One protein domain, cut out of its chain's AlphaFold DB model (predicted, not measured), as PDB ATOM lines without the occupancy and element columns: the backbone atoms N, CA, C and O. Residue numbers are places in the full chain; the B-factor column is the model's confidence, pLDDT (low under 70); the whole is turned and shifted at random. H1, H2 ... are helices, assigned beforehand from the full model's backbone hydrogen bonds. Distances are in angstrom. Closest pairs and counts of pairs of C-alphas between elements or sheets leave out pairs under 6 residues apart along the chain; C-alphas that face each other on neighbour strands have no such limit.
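This is residues 9 to 127 of the 368 residues of the protein "Wzy" of Proteus myxofaciens ATCC 19692 (UniProt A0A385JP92). Five helices make a flat slab: H5, H1 and H2 lie side by side, and the hairpin of H3 and H4 packs on residues 50 to 60 of H2. H1 to H4 form an up-and-down bundle, each running against the one before. The printed part has 119 residues, of which 102 are in the five named helices, with no named strand; its class is all helix, and it is compact, with a radius of gyration of the C-alphas of 15.3 A and spans of 43 by 41 by 16 A.

H1, residues 10 to 28, starts at C-alpha 10 (146.421, 137.229, 110.555) and is 26.8 A long. H2 is residues 36 to 60, 36.9 A; H3 63 to 83, 29.2 A; H4 87 to 101, 21.6 A. H5, 106 to 127, 30.6 A, ends at C-alpha 127 (146.055, 112.178, 127.664).

H1 and H2, a hairpin, touch at 16 degrees, a shallow tilt, closest C-alphas Leu 18 and Ala 53, 6.6 A. H4 touches H2 at a steep 42 degrees, closest C-alphas Ser 57 and Ser 96, 5.4 A. H5 touches H1, closest C-alphas Thr 20 and Ser 116, 4.8 A. H3 and H5 are apart. Every O i to N i+4 pair is within hydrogen-bond range in H1, H3 and H4; in H2 19 of 21, in H5 17 of 18.

The printed part has no cut and no long link. Residues 34, 37 and 39 have pLDDT under 70.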
ATOM      1  N   ASN A   9     150.793 137.056 108.965       85.94
ATOM      2  CA  ASN A   9     149.526 137.059 108.241       85.94
ATOM      3  C   ASN A   9     148.406 136.637 109.216       85.94
ATOM      4  O   ASN A   9     148.417 135.482 109.648       85.94
ATOM      5  N   PRO A  10     147.433 137.511 109.536       90.25
ATOM      6  CA  PRO A  10     146.421 137.229 110.555       90.25
ATOM      7  C   PRO A  10     145.527 136.032 110.203       90.25
ATOM      8  O   PRO A  10     145.037 135.340 111.089       90.25
ATOM      9  N   PHE A  11     145.354 135.724 108.912       92.44
ATOM     10  CA  PHE A  11     144.642 134.516 108.487       92.44
ATOM     11  C   PHE A  11     145.407 133.244 108.859       92.44
ATOM     12  O   PHE A  11     144.802 132.264 109.277       92.44
ATOM     13  N   VAL A  12     146.736 133.267 108.712       93.69
ATOM     14  CA  VAL A  12     147.610 132.130 109.024       93.69
ATOM     15  C   VAL A  12     147.615 131.855 110.520       93.69
ATOM     16  O   VAL A  12     147.456 130.704 110.912       93.69
ATOM     17  N   THR A  13     147.752 132.892 111.346       92.56
ATOM     18  CA  THR A  13     147.761 132.746 112.807       92.56
ATOM     19  C   THR A  13     146.402 132.299 113.341       92.56
ATOM     20  O   THR A  13     146.351 131.358 114.129       92.56
ATOM     21  N   ALA A  14     145.303 132.899 112.867       93.62
ATOM     22  CA  ALA A  14     143.955 132.504 113.267       93.62
ATOM     23  C   ALA A  14     143.647 131.053 112.872       93.62
ATOM     24  O   ALA A  14     143.178 130.279 113.702       93.62
ATOM     25  N   PHE A  15     143.960 130.657 111.631       94.50
ATOM     26  CA  PHE A  15     143.762 129.275 111.189       94.50
ATOM     27  C   PHE A  15     144.637 128.290 111.971       94.50
ATOM     28  O   PHE A  15     144.145 127.242 112.376       94.50
ATOM     29  N   PHE A  16     145.904 128.631 112.228       94.56
ATOM     30  CA  PHE A  16     146.806 127.807 113.030       94.56
ATOM     31  C   PHE A  16     146.257 127.553 114.439       94.56
ATOM     32  O   PHE A  16     146.165 126.399 114.862       94.56
ATOM     33  N   LEU A  17     145.858 128.612 115.147       93.81
ATOM     34  CA  LEU A  17     145.309 128.510 116.499       93.81
ATOM     35  C   LEU A  17     144.018 127.690 116.513       93.81
ATOM     36  O   LEU A  17     143.913 126.729 117.270       93.81
ATOM     37  N   LEU A  18     143.062 128.025 115.643       93.56
ATOM     38  CA  LEU A  18     141.765 127.350 115.594       93.56
ATOM     39  C   LEU A  18     141.883 125.881 115.199       93.56
ATOM     40  O   LEU A  18     141.239 125.041 115.821       93.56
ATOM     41  N   TYR A  19     142.711 125.561 114.199       93.69
ATOM     42  CA  TYR A  19     142.913 124.175 113.786       93.69
ATOM     43  C   TYR A  19     143.561 123.384 114.921       93.69
ATOM     44  O   TYR A  19     143.055 122.334 115.279       93.69
ATOM     45  N   THR A  20     144.607 123.920 115.560       93.75
ATOM     46  CA  THR A  20     145.288 123.239 116.675       93.75
ATOM     47  C   THR A  20     144.357 123.004 117.864       93.75
ATOM     48  O   THR A  20     144.268 121.878 118.347       93.75
ATOM     49  N   LEU A  21     143.629 124.032 118.311       92.44
ATOM     50  CA  LEU A  21     142.687 123.909 119.428       92.44
ATOM     51  C   LEU A  21     141.578 122.905 119.114       92.44
ATOM     52  O   LEU A  21     141.255 122.067 119.953       92.44
ATOM     53  N   TYR A  22     141.026 122.953 117.899       91.00
ATOM     54  CA  TYR A  22     139.987 122.018 117.493       91.00
ATOM     55  C   TYR A  22     140.506 120.581 117.367       91.00
ATOM     56  O   TYR A  22     139.814 119.663 117.792       91.00
ATOM     57  N   SER A  23     141.720 120.379 116.850       90.62
ATOM     58  CA  SER A  23     142.369 119.066 116.762       90.62
ATOM     59  C   SER A  23     142.604 118.449 118.139       90.62
ATOM     60  O   SER A  23     142.199 117.311 118.373       90.62
ATOM     61  N   ILE A  24     143.183 119.218 119.071       90.69
ATOM     62  CA  ILE A  24     143.394 118.797 120.466       90.69
ATOM     63  C   ILE A  24     142.064 118.410 121.100       90.69
ATOM     64  O   ILE A  24     141.916 117.306 121.616       90.69
ATOM     65  N   LYS A  25     141.077 119.301 120.998       88.94
ATOM     66  CA  LYS A  25     139.725 119.071 121.493       88.94
ATOM     67  C   LYS A  25     139.133 117.791 120.908       88.94
ATOM     68  O   LYS A  25     138.576 116.986 121.648       88.94
ATOM     69  N   SER A  26     139.185 117.630 119.583       87.31
ATOM     70  CA  SER A  26     138.538 116.521 118.877       87.31
ATOM     71  C   SER A  26     139.145 115.188 119.285       87.31
ATOM     72  O   SER A  26     138.394 114.257 119.548       87.31
ATOM     73  N   GLY A  27     140.474 115.118 119.387       86.69
ATOM     74  CA  GLY A  27     141.156 113.929 119.881       86.69
ATOM     75  C   GLY A  27     140.841 113.658 121.352       86.69
ATOM     76  O   GLY A  27     140.431 112.556 121.690       86.69
ATOM     77  N   PHE A  28     140.951 114.670 122.216       87.62
ATOM     78  CA  PHE A  28     140.754 114.511 123.659       87.62
ATOM     79  C   PHE A  28     139.333 114.052 124.009       87.62
ATOM     80  O   PHE A  28     139.154 113.134 124.797       87.62
ATOM     81  N   PHE A  29     138.311 114.627 123.370       86.31
ATOM     82  CA  PHE A  29     136.909 114.247 123.593       86.31
ATOM     83  C   PHE A  29     136.474 112.950 122.918       86.31
ATOM     84  O   PHE A  29     135.284 112.629 122.983       86.31
ATOM     85  N   SER A  30     137.399 112.279 122.237       86.50
ATOM     86  CA  SER A  30     137.220 110.935 121.698       86.50
ATOM     87  C   SER A  30     137.999 109.877 122.480       86.50
ATOM     88  O   SER A  30     138.048 108.736 122.032       86.50
ATOM     89  N   LEU A  31     138.640 110.255 123.593       87.88
ATOM     90  CA  LEU A  31     139.299 109.326 124.505       87.88
ATOM     91  C   LEU A  31     138.303 108.746 125.510       87.88
ATOM     92  O   LEU A  31     137.445 109.464 126.024       87.88
ATOM     93  N   ALA A  32     138.520 107.478 125.849       84.75
ATOM     94  CA  ALA A  32     137.769 106.706 126.828       84.75
ATOM     95  C   ALA A  32     138.087 107.116 128.264       84.75
ATOM     96  O   ALA A  32     138.695 106.362 129.021       84.75
ATOM     97  N   ILE A  33     137.683 108.328 128.641       84.19
ATOM     98  CA  ILE A  33     137.874 108.882 129.982       84.19
ATOM     99  C   ILE A  33     136.494 109.113 130.612       84.19
ATOM    100  O   ILE A  33     135.794 110.061 130.242       84.19
ATOM    101  N   LYS A  34     136.086 108.291 131.592       69.12
ATOM    102  CA  LYS A  34     134.857 108.562 132.357       69.12
ATOM    103  C   LYS A  34     135.124 109.640 133.392       69.12
ATOM    104  O   LYS A  34     135.658 109.390 134.468       69.12
ATOM    105  N   ASN A  35     134.720 110.861 133.075       71.50
ATOM    106  CA  ASN A  35     134.633 111.912 134.073       71.50
ATOM    107  C   ASN A  35     133.490 112.862 133.711       71.50
ATOM    108  O   ASN A  35     133.522 113.515 132.668       71.50
ATOM    109  N   GLU A  36     132.482 112.952 134.577       70.06
ATOM    110  CA  GLU A  36     131.327 113.847 134.406       70.06
ATOM    111  C   GLU A  36     131.757 115.311 134.220       70.06
ATOM    112  O   GLU A  36     131.145 116.059 133.454       70.06
ATOM    113  N   PHE A  37     132.886 115.700 134.821       68.31
ATOM    114  CA  PHE A  37     133.487 117.018 134.644       68.31
ATOM    115  C   PHE A  37     133.965 117.270 133.202       68.31
ATOM    116  O   PHE A  37     133.813 118.375 132.677       68.31
ATOM    117  N   ILE A  38     134.483 116.243 132.514       72.75
ATOM    118  CA  ILE A  38     134.908 116.347 131.106       72.75
ATOM    119  C   ILE A  38     133.699 116.601 130.203       72.75
ATOM    120  O   ILE A  38     133.805 117.388 129.261       72.75
ATOM    121  N   PHE A  39     132.537 116.009 130.504       68.88
ATOM    122  CA  PHE A  39     131.310 116.244 129.737       68.88
ATOM    123  C   PHE A  39     130.815 117.693 129.848       68.88
ATOM    124  O   PHE A  39     130.453 118.284 128.833       68.88
ATOM    125  N   GLN A  40     130.867 118.303 131.035       72.56
ATOM    126  CA  GLN A  40     130.481 119.711 131.208       72.56
ATOM    127  C   GLN A  40     131.477 120.673 130.541       72.56
ATOM    128  O   GLN A  40     131.081 121.623 129.861       72.56
ATOM    129  N   ILE A  41     132.781 120.397 130.657       79.50
ATOM    130  CA  ILE A  41     133.823 121.166 129.960       79.50
ATOM    131  C   ILE A  41     133.674 121.045 128.441       79.50
ATOM    132  O   ILE A  41     133.941 122.007 127.718       79.50
ATOM    133  N   LYS A  42     133.230 119.891 127.936       79.38
ATOM    134  CA  LYS A  42     133.125 119.615 126.501       79.38
ATOM    135  C   LYS A  42     132.231 120.596 125.766       79.38
ATOM    136  O   LYS A  42     132.636 121.103 124.716       79.38
ATOM    137  N   ASP A  43     131.082 120.931 126.332       78.56
ATOM    138  CA  ASP A  43     130.161 121.885 125.718       78.56
ATOM    139  C   ASP A  43     130.684 123.327 125.788       78.56
ATOM    140  O   ASP A  43     130.621 124.052 124.792       78.56
ATOM    141  N   ILE A  44     131.314 123.719 126.898       83.69
ATOM    142  CA  ILE A  44     131.927 125.051 127.048       83.69
ATOM    143  C   ILE A  44     133.088 125.232 126.057       83.69
ATOM    144  O   ILE A  44     133.188 126.252 125.365       83.69
ATOM    145  N   VAL A  45     133.957 124.227 125.929       86.69
ATOM    146  CA  VAL A  45     135.081 124.241 124.979       86.69
ATOM    147  C   VAL A  45     134.569 124.235 123.535       86.69
ATOM    148  O   VAL A  45     135.084 124.973 122.696       86.69
ATOM    149  N   ASN A  46     133.518 123.466 123.232       85.44
ATOM    150  CA  ASN A  46     132.861 123.483 121.921       85.44
ATOM    151  C   ASN A  46     132.379 124.889 121.549       85.44
ATOM    152  O   ASN A  46     132.754 125.419 120.501       85.44
ATOM    153  N   ILE A  47     131.560 125.491 122.410       85.94
ATOM    154  CA  ILE A  47     130.940 126.794 122.157       85.94
ATOM    155  C   ILE A  47     132.005 127.886 122.047       85.94
ATOM    156  O   ILE A  47     131.922 128.730 121.151       85.94
ATOM    157  N   SER A  48     133.029 127.863 122.904       89.19
ATOM    158  CA  SER A  48     134.113 128.851 122.858       89.19
ATOM    159  C   SER A  48     134.926 128.753 121.567       89.19
ATOM    160  O   SER A  48     135.104 129.771 120.901       89.19
ATOM    161  N   ILE A  49     135.344 127.555 121.136       91.06
ATOM    162  CA  ILE A  49     136.079 127.382 119.868       91.06
ATOM    163  C   ILE A  49     135.241 127.870 118.681       91.06
ATOM    164  O   ILE A  49     135.760 128.579 117.816       91.06
ATOM    165  N   ILE A  50     133.949 127.538 118.646       89.81
ATOM    166  CA  ILE A  50     133.040 127.975 117.576       89.81
ATOM    167  C   ILE A  50     132.902 129.498 117.571       89.81
ATOM    168  O   ILE A  50     133.045 130.125 116.522       89.81
ATOM    169  N   SER A  51     132.688 130.101 118.737       90.06
ATOM    170  CA  SER A  51     132.543 131.552 118.879       90.06
ATOM    171  C   SER A  51     133.810 132.285 118.440       90.06
ATOM    172  O   SER A  51     133.737 133.251 117.680       90.06
ATOM    173  N   ILE A  52     134.983 131.784 118.837       92.38
ATOM    174  CA  ILE A  52     136.286 132.324 118.429       92.38
ATOM    175  C   ILE A  52     136.479 132.176 116.909       92.38
ATOM    176  O   ILE A  52     136.953 133.107 116.254       92.38
ATOM    177  N   ALA A  53     136.078 131.046 116.320       92.06
ATOM    178  CA  ALA A  53     136.176 130.823 114.877       92.06
ATOM    179  C   ALA A  53     135.287 131.782 114.075       92.06
ATOM    180  O   ALA A  53     135.743 132.382 113.092       92.06
ATOM    181  N   ILE A  54     134.043 131.973 114.514       92.00
ATOM    182  CA  ILE A  54     133.107 132.933 113.919       92.00
ATOM    183  C   ILE A  54     133.652 134.354 114.069       92.00
ATOM    184  O   ILE A  54     133.652 135.117 113.108       92.00
ATOM    185  N   PHE A  55     134.178 134.707 115.240       92.88
ATOM    186  CA  PHE A  55     134.737 136.029 115.495       92.88
ATOM    187  C   PHE A  55     135.919 136.349 114.569       92.88
ATOM    188  O   PHE A  55     135.897 137.366 113.871       92.88
ATOM    189  N   PHE A  56     136.922 135.468 114.481       92.50
ATOM    190  CA  PHE A  56     138.073 135.690 113.600       92.50
ATOM    191  C   PHE A  56     137.689 135.694 112.120       92.50
ATOM    192  O   PHE A  56     138.161 136.550 111.366       92.50
ATOM    193  N   SER A  57     136.830 134.766 111.692       90.56
ATOM    194  CA  SER A  57     136.346 134.749 110.309       90.56
ATOM    195  C   SER A  57     135.567 136.020 109.974       90.56
ATOM    196  O   SER A  57     135.784 136.615 108.917       90.56
ATOM    197  N   PHE A  58     134.725 136.509 110.884       92.62
ATOM    198  CA  PHE A  58     133.993 137.753 110.705       92.62
ATOM    199  C   PHE A  58     134.936 138.955 110.613       92.62
ATOM    200  O   PHE A  58     134.871 139.691 109.628       92.62
ATOM    201  N   LEU A  59     135.849 139.129 111.575       92.56
ATOM    202  CA  LEU A  59     136.778 140.264 111.618       92.56
ATOM    203  C   LEU A  59     137.648 140.368 110.363       92.56
ATOM    204  O   LEU A  59     137.802 141.456 109.805       92.56
ATOM    205  N   LEU A  60     138.209 139.243 109.916       90.19
ATOM    206  CA  LEU A  60     139.192 139.226 108.834       90.19
ATOM    207  C   LEU A  60     138.553 139.221 107.438       90.19
ATOM    208  O   LEU A  60     139.211 139.552 106.449       90.19
ATOM    209  N   SER A  61     137.284 138.834 107.313       89.69
ATOM    210  CA  SER A  61     136.646 138.645 106.010       89.69
ATOM    211  C   SER A  61     136.126 139.946 105.370       89.69
ATOM    212  O   SER A  61     135.956 140.986 106.004       89.69
ATOM    213  N   LYS A  62     135.877 139.906 104.052       88.25
ATOM    214  CA  LYS A  62     135.315 141.039 103.290       88.25
ATOM    215  C   LYS A  62     133.806 141.178 103.544       88.25
ATOM    216  O   LYS A  62     133.151 140.207 103.904       88.25
ATOM    217  N   ASN A  63     133.218 142.334 103.222       86.50
ATOM    218  CA  ASN A  63     131.780 142.593 103.429       86.50
ATOM    219  C   ASN A  63     130.860 141.513 102.826       86.50
ATOM    220  O   ASN A  63     129.951 141.046 103.498       86.50
ATOM    221  N   LYS A  64     131.138 141.031 101.604       86.12
ATOM    222  CA  LYS A  64     130.329 139.964 100.980       86.12
ATOM    223  C   LYS A  64     130.345 138.655 101.782       86.12
ATOM    224  O   LYS A  64     129.314 138.024 101.948       86.12
ATOM    225  N   THR A  65     131.508 138.253 102.294       86.44
ATOM    226  CA  THR A  65     131.652 137.043 103.122       86.44
ATOM    227  C   THR A  65     131.066 137.222 104.520       86.44
ATOM    228  O   THR A  65     130.511 136.267 105.053       86.44
ATOM    229  N   LYS A  66     131.108 138.442 105.075       89.38
ATOM    230  CA  LYS A  66     130.439 138.776 106.340       89.38
ATOM    231  C   LYS A  66     128.932 138.562 106.252       89.38
ATOM    232  O   LYS A  66     128.370 137.958 107.152       89.38
ATOM    233  N   ILE A  67     128.298 138.988 105.155       88.50
ATOM    234  CA  ILE A  67     126.856 138.785 104.937       88.50
ATOM    235  C   ILE A  67     126.508 137.293 104.978       88.50
ATOM    236  O   ILE A  67     125.581 136.904 105.680       88.50
ATOM    237  N   TYR A  68     127.284 136.442 104.298       86.69
ATOM    238  CA  TYR A  68     127.049 134.995 104.338       86.69
ATOM    239  C   TYR A  68     127.217 134.417 105.746       86.69
ATOM    240  O   TYR A  68     126.361 133.657 106.185       86.69
ATOM    241  N   LEU A  69     128.272 134.804 106.472       89.56
ATOM    242  CA  LEU A  69     128.473 134.374 107.860       89.56
ATOM    243  C   LEU A  69     127.309 134.805 108.763       89.56
ATOM    244  O   LEU A  69     126.852 134.006 109.570       89.56
ATOM    245  N   ILE A  70     126.787 136.026 108.596       90.25
ATOM    246  CA  ILE A  70     125.614 136.511 109.341       90.25
ATOM    247  C   ILE A  70     124.388 135.642 109.042       90.25
ATOM    248  O   ILE A  70     123.740 135.183 109.978       90.25
ATOM    249  N   ILE A  71     124.090 135.374 107.767       88.88
ATOM    250  CA  ILE A  71     122.936 134.550 107.374       88.88
ATOM    251  C   ILE A  71     123.046 133.145 107.975       88.88
ATOM    252  O   ILE A  71     122.098 132.674 108.601       88.88
ATOM    253  N   PHE A  72     124.203 132.490 107.843       87.94
ATOM    254  CA  PHE A  72     124.405 131.157 108.417       87.94
ATOM    255  C   PHE A  72     124.340 131.168 109.949       87.94
ATOM    256  O   PHE A  72     123.774 130.244 110.530       87.94
ATOM    257  N   ASN A  73     124.851 132.211 110.610       90.06
ATOM    258  CA  ASN A  73     124.735 132.363 112.062       90.06
ATOM    259  C   ASN A  73     123.273 132.492 112.499       90.06
ATOM    260  O   ASN A  73     122.869 131.812 113.437       90.06
ATOM    261  N   ILE A  74     122.466 133.299 111.804       89.75
ATOM    262  CA  ILE A  74     121.030 133.433 112.092       89.75
ATOM    263  C   ILE A  74     120.322 132.089 111.903       89.75
ATOM    264  O   ILE A  74     119.619 131.650 112.811       89.75
ATOM    265  N   LEU A  75     120.552 131.402 110.776       86.75
ATOM    266  CA  LEU A  75     119.986 130.068 110.530       86.75
ATOM    267  C   LEU A  75     120.371 129.075 111.630       86.75
ATOM    268  O   LEU A  75     119.541 128.282 112.061       86.75
ATOM    269  N   SER A  76     121.603 129.155 112.127       85.94
ATOM    270  CA  SER A  76     122.092 128.274 113.186       85.94
ATOM    271  C   SER A  76     121.464 128.590 114.538       85.94
ATOM    272  O   SER A  76     121.090 127.671 115.257       85.94
ATOM    273  N   ILE A  77     121.292 129.871 114.879       87.81
ATOM    274  CA  ILE A  77     120.599 130.294 116.105       87.81
ATOM    275  C   ILE A  77     119.139 129.832 116.066       87.81
ATOM    276  O   ILE A  77     118.661 129.241 117.032       87.81
ATOM    277  N   VAL A  78     118.446 130.032 114.941       87.62
ATOM    278  CA  VAL A  78     117.069 129.550 114.751       87.62
ATOM    279  C   VAL A  78     117.019 128.021 114.840       87.62
ATOM    280  O   VAL A  78     116.196 127.475 115.572       87.62
ATOM    281  N   GLY A  79     117.938 127.326 114.164       85.25
ATOM    282  CA  GLY A  79     118.093 125.871 114.207       85.25
ATOM    283  C   GLY A  79     118.283 125.319 115.621       85.25
ATOM    284  O   GLY A  79     117.666 124.323 115.996       85.25
ATOM    285  N   LEU A  80     119.107 125.980 116.430       85.44
ATOM    286  CA  LEU A  80     119.396 125.570 117.803       85.44
ATOM    287  C   LEU A  80     118.235 125.849 118.757       85.44
ATOM    288  O   LEU A  80     117.874 124.966 119.533       85.44
ATOM    289  N   LEU A  81     117.658 127.053 118.709       87.19
ATOM    290  CA  LEU A  81     116.622 127.472 119.656       87.19
ATOM    291  C   LEU A  81     115.272 126.809 119.380       87.19
ATOM    292  O   LEU A  81     114.599 126.412 120.326       87.19
ATOM    293  N   TYR A  82     114.885 126.672 118.107       86.44
ATOM    294  CA  TYR A  82     113.566 126.150 117.735       86.44
ATOM    295  C   TYR A  82     113.573 124.658 117.395       86.44
ATOM    296  O   TYR A  82     112.599 123.969 117.680       86.44
ATOM    297  N   PHE A  83     114.649 124.144 116.788       84.19
ATOM    298  CA  PHE A  83     114.712 122.752 116.313       84.19
ATOM    299  C   PHE A  83     115.684 121.875 117.113       84.19
ATOM    300  O   PHE A  83     115.884 120.712 116.758       84.19
ATOM    301  N   HIS A  84     116.307 122.422 118.166       85.25
ATOM    302  CA  HIS A  84     117.317 121.749 118.993       85.25
ATOM    303  C   HIS A  84     118.407 121.050 118.167       85.25
ATOM    304  O   HIS A  84     118.896 119.975 118.515       85.25
ATOM    305  N   ASN A  85     118.768 121.654 117.034       85.25
ATOM    306  CA  ASN A  85     119.607 121.032 116.028       85.25
ATOM    307  C   ASN A  85     121.073 121.454 116.181       85.25
ATOM    308  O   ASN A  85     121.502 122.501 115.690       85.25
ATOM    309  N   LYS A  86     121.854 120.603 116.855       82.56
ATOM    310  CA  LYS A  86     123.278 120.836 117.137       82.56
ATOM    311  C   LYS A  86     124.173 120.736 115.897       82.56
ATOM    312  O   LYS A  86     125.281 121.268 115.925       82.56
ATOM    313  N   PHE A  87     123.715 120.136 114.795       80.25
ATOM    314  CA  PHE A  87     124.534 119.972 113.584       80.25
ATOM    315  C   PHE A  87     124.981 121.306 112.974       80.25
ATOM    316  O   PHE A  87     126.092 121.401 112.446       80.25
ATOM    317  N   TYR A  88     124.175 122.363 113.108       81.69
ATOM    318  CA  TYR A  88     124.525 123.706 112.636       81.69
ATOM    319  C   TYR A  88     125.832 124.247 113.235       81.69
ATOM    320  O   TYR A  88     126.577 124.952 112.553       81.69
ATOM    321  N   LEU A  89     126.153 123.878 114.478       82.06
ATOM    322  CA  LEU A  89     127.381 124.298 115.158       82.06
ATOM    323  C   LEU A  89     128.638 123.769 114.454       82.06
ATOM    324  O   LEU A  89     129.600 124.516 114.257       82.06
ATOM    325  N   GLY A  90     128.614 122.504 114.024       81.69
ATOM    326  CA  GLY A  90     129.695 121.906 113.239       81.69
ATOM    327  C   GLY A  90     129.871 122.607 111.892       81.69
ATOM    328  O   GLY A  90     130.985 122.979 111.525       81.69
ATOM    329  N   PHE A  91     128.766 122.895 111.197       84.00
ATOM    330  CA  PHE A  91     128.800 123.609 109.919       84.00
ATOM    331  C   PHE A  91     129.331 125.036 110.037       84.00
ATOM    332  O   PHE A  91     130.139 125.446 109.202       84.00
ATOM    333  N   LEU A  92     128.940 125.785 111.069       88.50
ATOM    334  CA  LEU A  92     129.475 127.127 111.314       88.50
ATOM    335  C   LEU A  92     130.984 127.113 111.517       88.50
ATOM    336  O   LEU A  92     131.689 127.966 110.968       88.50
ATOM    337  N   LEU A  93     131.490 126.132 112.264       89.06
ATOM    338  CA  LEU A  93     132.920 125.964 112.449       89.06
ATOM    339  C   LEU A  93     133.618 125.645 111.122       89.06
ATOM    340  O   LEU A  93     134.605 126.300 110.784       89.06
ATOM    341  N   THR A  94     133.087 124.699 110.342       89.12
ATOM    342  CA  THR A  94     133.630 124.347 109.021       89.12
ATOM    343  C   THR A  94     133.650 125.562 108.099       89.12
ATOM    344  O   THR A  94     134.704 125.902 107.564       89.12
ATOM    345  N   ILE A  95     132.538 126.290 107.967       89.88
ATOM    346  CA  ILE A  95     132.454 127.507 107.145       89.88
ATOM    347  C   ILE A  95     133.480 128.542 107.618       89.88
ATOM    348  O   ILE A  95     134.225 129.083 106.797       89.88
ATOM    349  N   SER A  96     133.584 128.780 108.926       91.88
ATOM    350  CA  SER A  96     134.555 129.717 109.500       91.88
ATOM    351  C   SER A  96     135.991 129.328 109.131       91.88
ATOM    352  O   SER A  96     136.745 130.155 108.615       91.88
ATOM    353  N   MET A  97     136.357 128.054 109.266       91.75
ATOM    354  CA  MET A  97     137.681 127.548 108.880       91.75
ATOM    355  C   MET A  97     137.939 127.665 107.370       91.75
ATOM    356  O   MET A  97     139.042 128.027 106.946       91.75
ATOM    357  N   LEU A  98     136.923 127.444 106.533       92.31
ATOM    358  CA  LEU A  98     137.026 127.617 105.081       92.31
ATOM    359  C   LEU A  98     137.212 129.080 104.670       92.31
ATOM    360  O   LEU A  98     137.998 129.380 103.766       92.31
ATOM    361  N   THR A  99     136.555 130.021 105.352       91.75
ATOM    362  CA  THR A  99     136.788 131.448 105.082       91.75
ATOM    363  C   THR A  99     138.228 131.851 105.395       91.75
ATOM    364  O   THR A  99     138.832 132.578 104.598       91.75
ATOM    365  N   LEU A 100     138.807 131.336 106.484       91.44
ATOM    366  CA  LEU A 100     140.189 131.624 106.869       91.44
ATOM    367  C   LEU A 100     141.190 131.029 105.872       91.44
ATOM    368  O   LEU A 100     142.060 131.739 105.358       91.44
ATOM    369  N   THR A 101     141.023 129.752 105.524       91.75
ATOM    370  CA  THR A 101     141.899 129.057 104.563       91.75
ATOM    371  C   THR A 101     141.831 129.639 103.155       91.75
ATOM    372  O   THR A 101     142.835 129.608 102.441       91.75
ATOM    373  N   SER A 102     140.725 130.297 102.784       91.06
ATOM    374  CA  SER A 102     140.575 130.954 101.475       91.06
ATOM    375  C   SER A 102     141.619 132.014 101.129       91.06
ATOM    376  O   SER A 102     141.761 132.411  99.965       91.06
ATOM    377  N   LYS A 103     142.368 132.491 102.127       90.00
ATOM    378  CA  LYS A 103     143.438 133.484 101.968       90.00
ATOM    379  C   LYS A 103     144.842 132.909 102.121       90.00
ATOM    380  O   LYS A 103     145.811 133.653 101.955       90.00
ATOM    381  N   ILE A 104     144.971 131.611 102.369       92.19
ATOM    382  CA  ILE A 104     146.239 130.938 102.652       92.19
ATOM    383  C   ILE A 104     146.583 129.997 101.493       92.19
ATOM    384  O   ILE A 104     145.733 129.253 101.014       92.19
ATOM    385  N   LYS A 105     147.832 130.029 101.010       91.12
ATOM    386  CA  LYS A 105     148.299 129.085  99.978       91.12
ATOM    387  C   LYS A 105     148.282 127.656 100.531       91.12
ATOM    388  O   LYS A 105     148.663 127.455 101.685       91.12
ATOM    389  N   TRP A 106     147.948 126.674  99.692       90.88
ATOM    390  CA  TRP A 106     147.913 125.256 100.077       90.88
ATOM    391  C   TRP A 106     149.188 124.783 100.796       90.88
ATOM    392  O   TRP A 106     149.112 124.162 101.851       90.88
ATOM    393  N   GLU A 107     150.366 125.163 100.293       90.62
ATOM    394  CA  GLU A 107     151.660 124.805 100.895       90.62
ATOM    395  C   GLU A 107     151.824 125.261 102.351       90.62
ATOM    396  O   GLU A 107     152.591 124.665 103.104       90.62
ATOM    397  N   VAL A 108     151.156 126.349 102.740       93.00
ATOM    398  CA  VAL A 108     151.172 126.864 104.113       93.00
ATOM    399  C   VAL A 108     150.102 126.161 104.946       93.00
ATOM    400  O   VAL A 108     150.395 125.766 106.070       93.00
ATOM    401  N   ILE A 109     148.911 125.928 104.382       94.12
ATOM    402  CA  ILE A 109     147.823 125.180 105.039       94.12
ATOM    403  C   ILE A 109     148.304 123.791 105.462       94.12
ATOM    404  O   ILE A 109     148.162 123.420 106.619       94.12
ATOM    405  N   ILE A 110     148.924 123.035 104.557       93.94
ATOM    406  CA  ILE A 110     149.349 121.666 104.863       93.94
ATOM    407  C   ILE A 110     150.472 121.608 105.909       93.94
ATOM    408  O   ILE A 110     150.496 120.700 106.734       93.94
ATOM    409  N   LYS A 111     151.371 122.606 105.938       94.31
ATOM    410  CA  LYS A 111     152.384 122.737 107.002       94.31
ATOM    411  C   LYS A 111     151.735 122.983 108.359       94.31
ATOM    412  O   LYS A 111     152.145 122.362 109.333       94.31
ATOM    413  N   ILE A 112     150.733 123.866 108.403       94.94
ATOM    414  CA  ILE A 112     149.937 124.129 109.606       94.94
ATOM    415  C   ILE A 112     149.279 122.837 110.074       94.94
ATOM    416  O   ILE A 112     149.488 122.448 111.212       94.94
ATOM    417  N   ILE A 113     148.573 122.134 109.185       94.94
ATOM    418  CA  ILE A 113     147.878 120.889 109.522       94.94
ATOM    419  C   ILE A 113     148.851 119.855 110.103       94.94
ATOM    420  O   ILE A 113     148.553 119.276 111.143       94.94
ATOM    421  N   ILE A 114     150.021 119.638 109.492       94.31
ATOM    422  CA  ILE A 114     151.023 118.695 110.021       94.31
ATOM    423  C   ILE A 114     151.522 119.118 111.391       94.31
ATOM    424  O   ILE A 114     151.551 118.301 112.308       94.31
ATOM    425  N   PHE A 115     151.918 120.381 111.540       94.44
ATOM    426  CA  PHE A 115     152.481 120.863 112.795       94.44
ATOM    427  C   PHE A 115     151.446 120.828 113.928       94.44
ATOM    428  O   PHE A 115     151.737 120.349 115.019       94.44
ATOM    429  N   SER A 116     150.207 121.237 113.652       94.50
ATOM    430  CA  SER A 116     149.086 121.131 114.586       94.50
ATOM    431  C   SER A 116     148.776 119.684 114.965       94.50
ATOM    432  O   SER A 116     148.520 119.411 116.136       94.50
ATOM    433  N   ASN A 117     148.824 118.746 114.014       93.06
ATOM    434  CA  ASN A 117     148.644 117.326 114.314       93.06
ATOM    435  C   ASN A 117     149.814 116.758 115.127       93.06
ATOM    436  O   ASN A 117     149.576 115.962 116.021       93.06
ATOM    437  N   ALA A 118     151.053 117.204 114.909       93.62
ATOM    438  CA  ALA A 118     152.183 116.815 115.755       93.62
ATOM    439  C   ALA A 118     151.998 117.287 117.210       93.62
ATOM    440  O   ALA A 118     152.169 116.493 118.133       93.62
ATOM    441  N   ILE A 119     151.566 118.539 117.420       94.31
ATOM    442  CA  ILE A 119     151.196 119.051 118.755       94.31
ATOM    443  C   ILE A 119     150.055 118.218 119.350       94.31
ATOM    444  O   ILE A 119     150.108 117.833 120.515       94.31
ATOM    445  N   THR A 120     149.037 117.925 118.541       92.19
ATOM    446  CA  THR A 120     147.876 117.134 118.964       92.19
ATOM    447  C   THR A 120     148.302 115.735 119.394       92.19
ATOM    448  O   THR A 120     147.903 115.299 120.462       92.19
ATOM    449  N   ILE A 121     149.158 115.054 118.630       91.62
ATOM    450  CA  ILE A 121     149.687 113.730 118.982       91.62
ATOM    451  C   ILE A 121     150.456 113.792 120.299       91.62
ATOM    452  O   ILE A 121     150.203 112.958 121.158       91.62
ATOM    453  N   LEU A 122     151.331 114.782 120.504       91.81
ATOM    454  CA  LEU A 122     152.053 114.937 121.775       91.81
ATOM    455  C   LEU A 122     151.090 115.090 122.961       91.81
ATOM    456  O   LEU A 122     151.258 114.428 123.984       91.81
ATOM    457  N   PHE A 123     150.053 115.916 122.804       90.81
ATOM    458  CA  PHE A 123     149.022 116.100 123.825       90.81
ATOM    459  C   PHE A 123     148.198 114.824 124.063       90.81
ATOM    460  O   PHE A 123     147.915 114.462 125.207       90.81
ATOM    461  N   LEU A 124     147.821 114.122 122.992       89.62
ATOM    462  CA  LEU A 124     147.064 112.879 123.078       89.62
ATOM    463  C   LEU A 124     147.889 111.761 123.697       89.62
ATOM    464  O   LEU A 124     147.355 111.061 124.537       89.62
ATOM    465  N   CYS A 125     149.174 111.615 123.376       89.31
ATOM    466  CA  CYS A 125     150.039 110.619 124.012       89.31
ATOM    467  C   CYS A 125     150.049 110.766 125.539       89.31
ATOM    468  O   CYS A 125     149.998 109.763 126.244       89.31
ATOM    469  N   PHE A 126     150.057 112.003 126.046       87.94
ATOM    470  CA  PHE A 126     149.904 112.261 127.476       87.94
ATOM    471  C   PHE A 126     148.491 111.926 127.977       87.94
ATOM    472  O   PHE A 126     148.333 111.256 128.992       87.94
ATOM    473  N   SER A 127     147.456 112.354 127.253       87.31
ATOM    474  CA  SER A 127     146.055 112.178 127.664       87.31
ATOM    475  C   SER A 127     145.592 110.718 127.636       87.31
ATOM    476  O   SER A 127     144.807 110.301 128.482       87.31
TER     477      SER A 127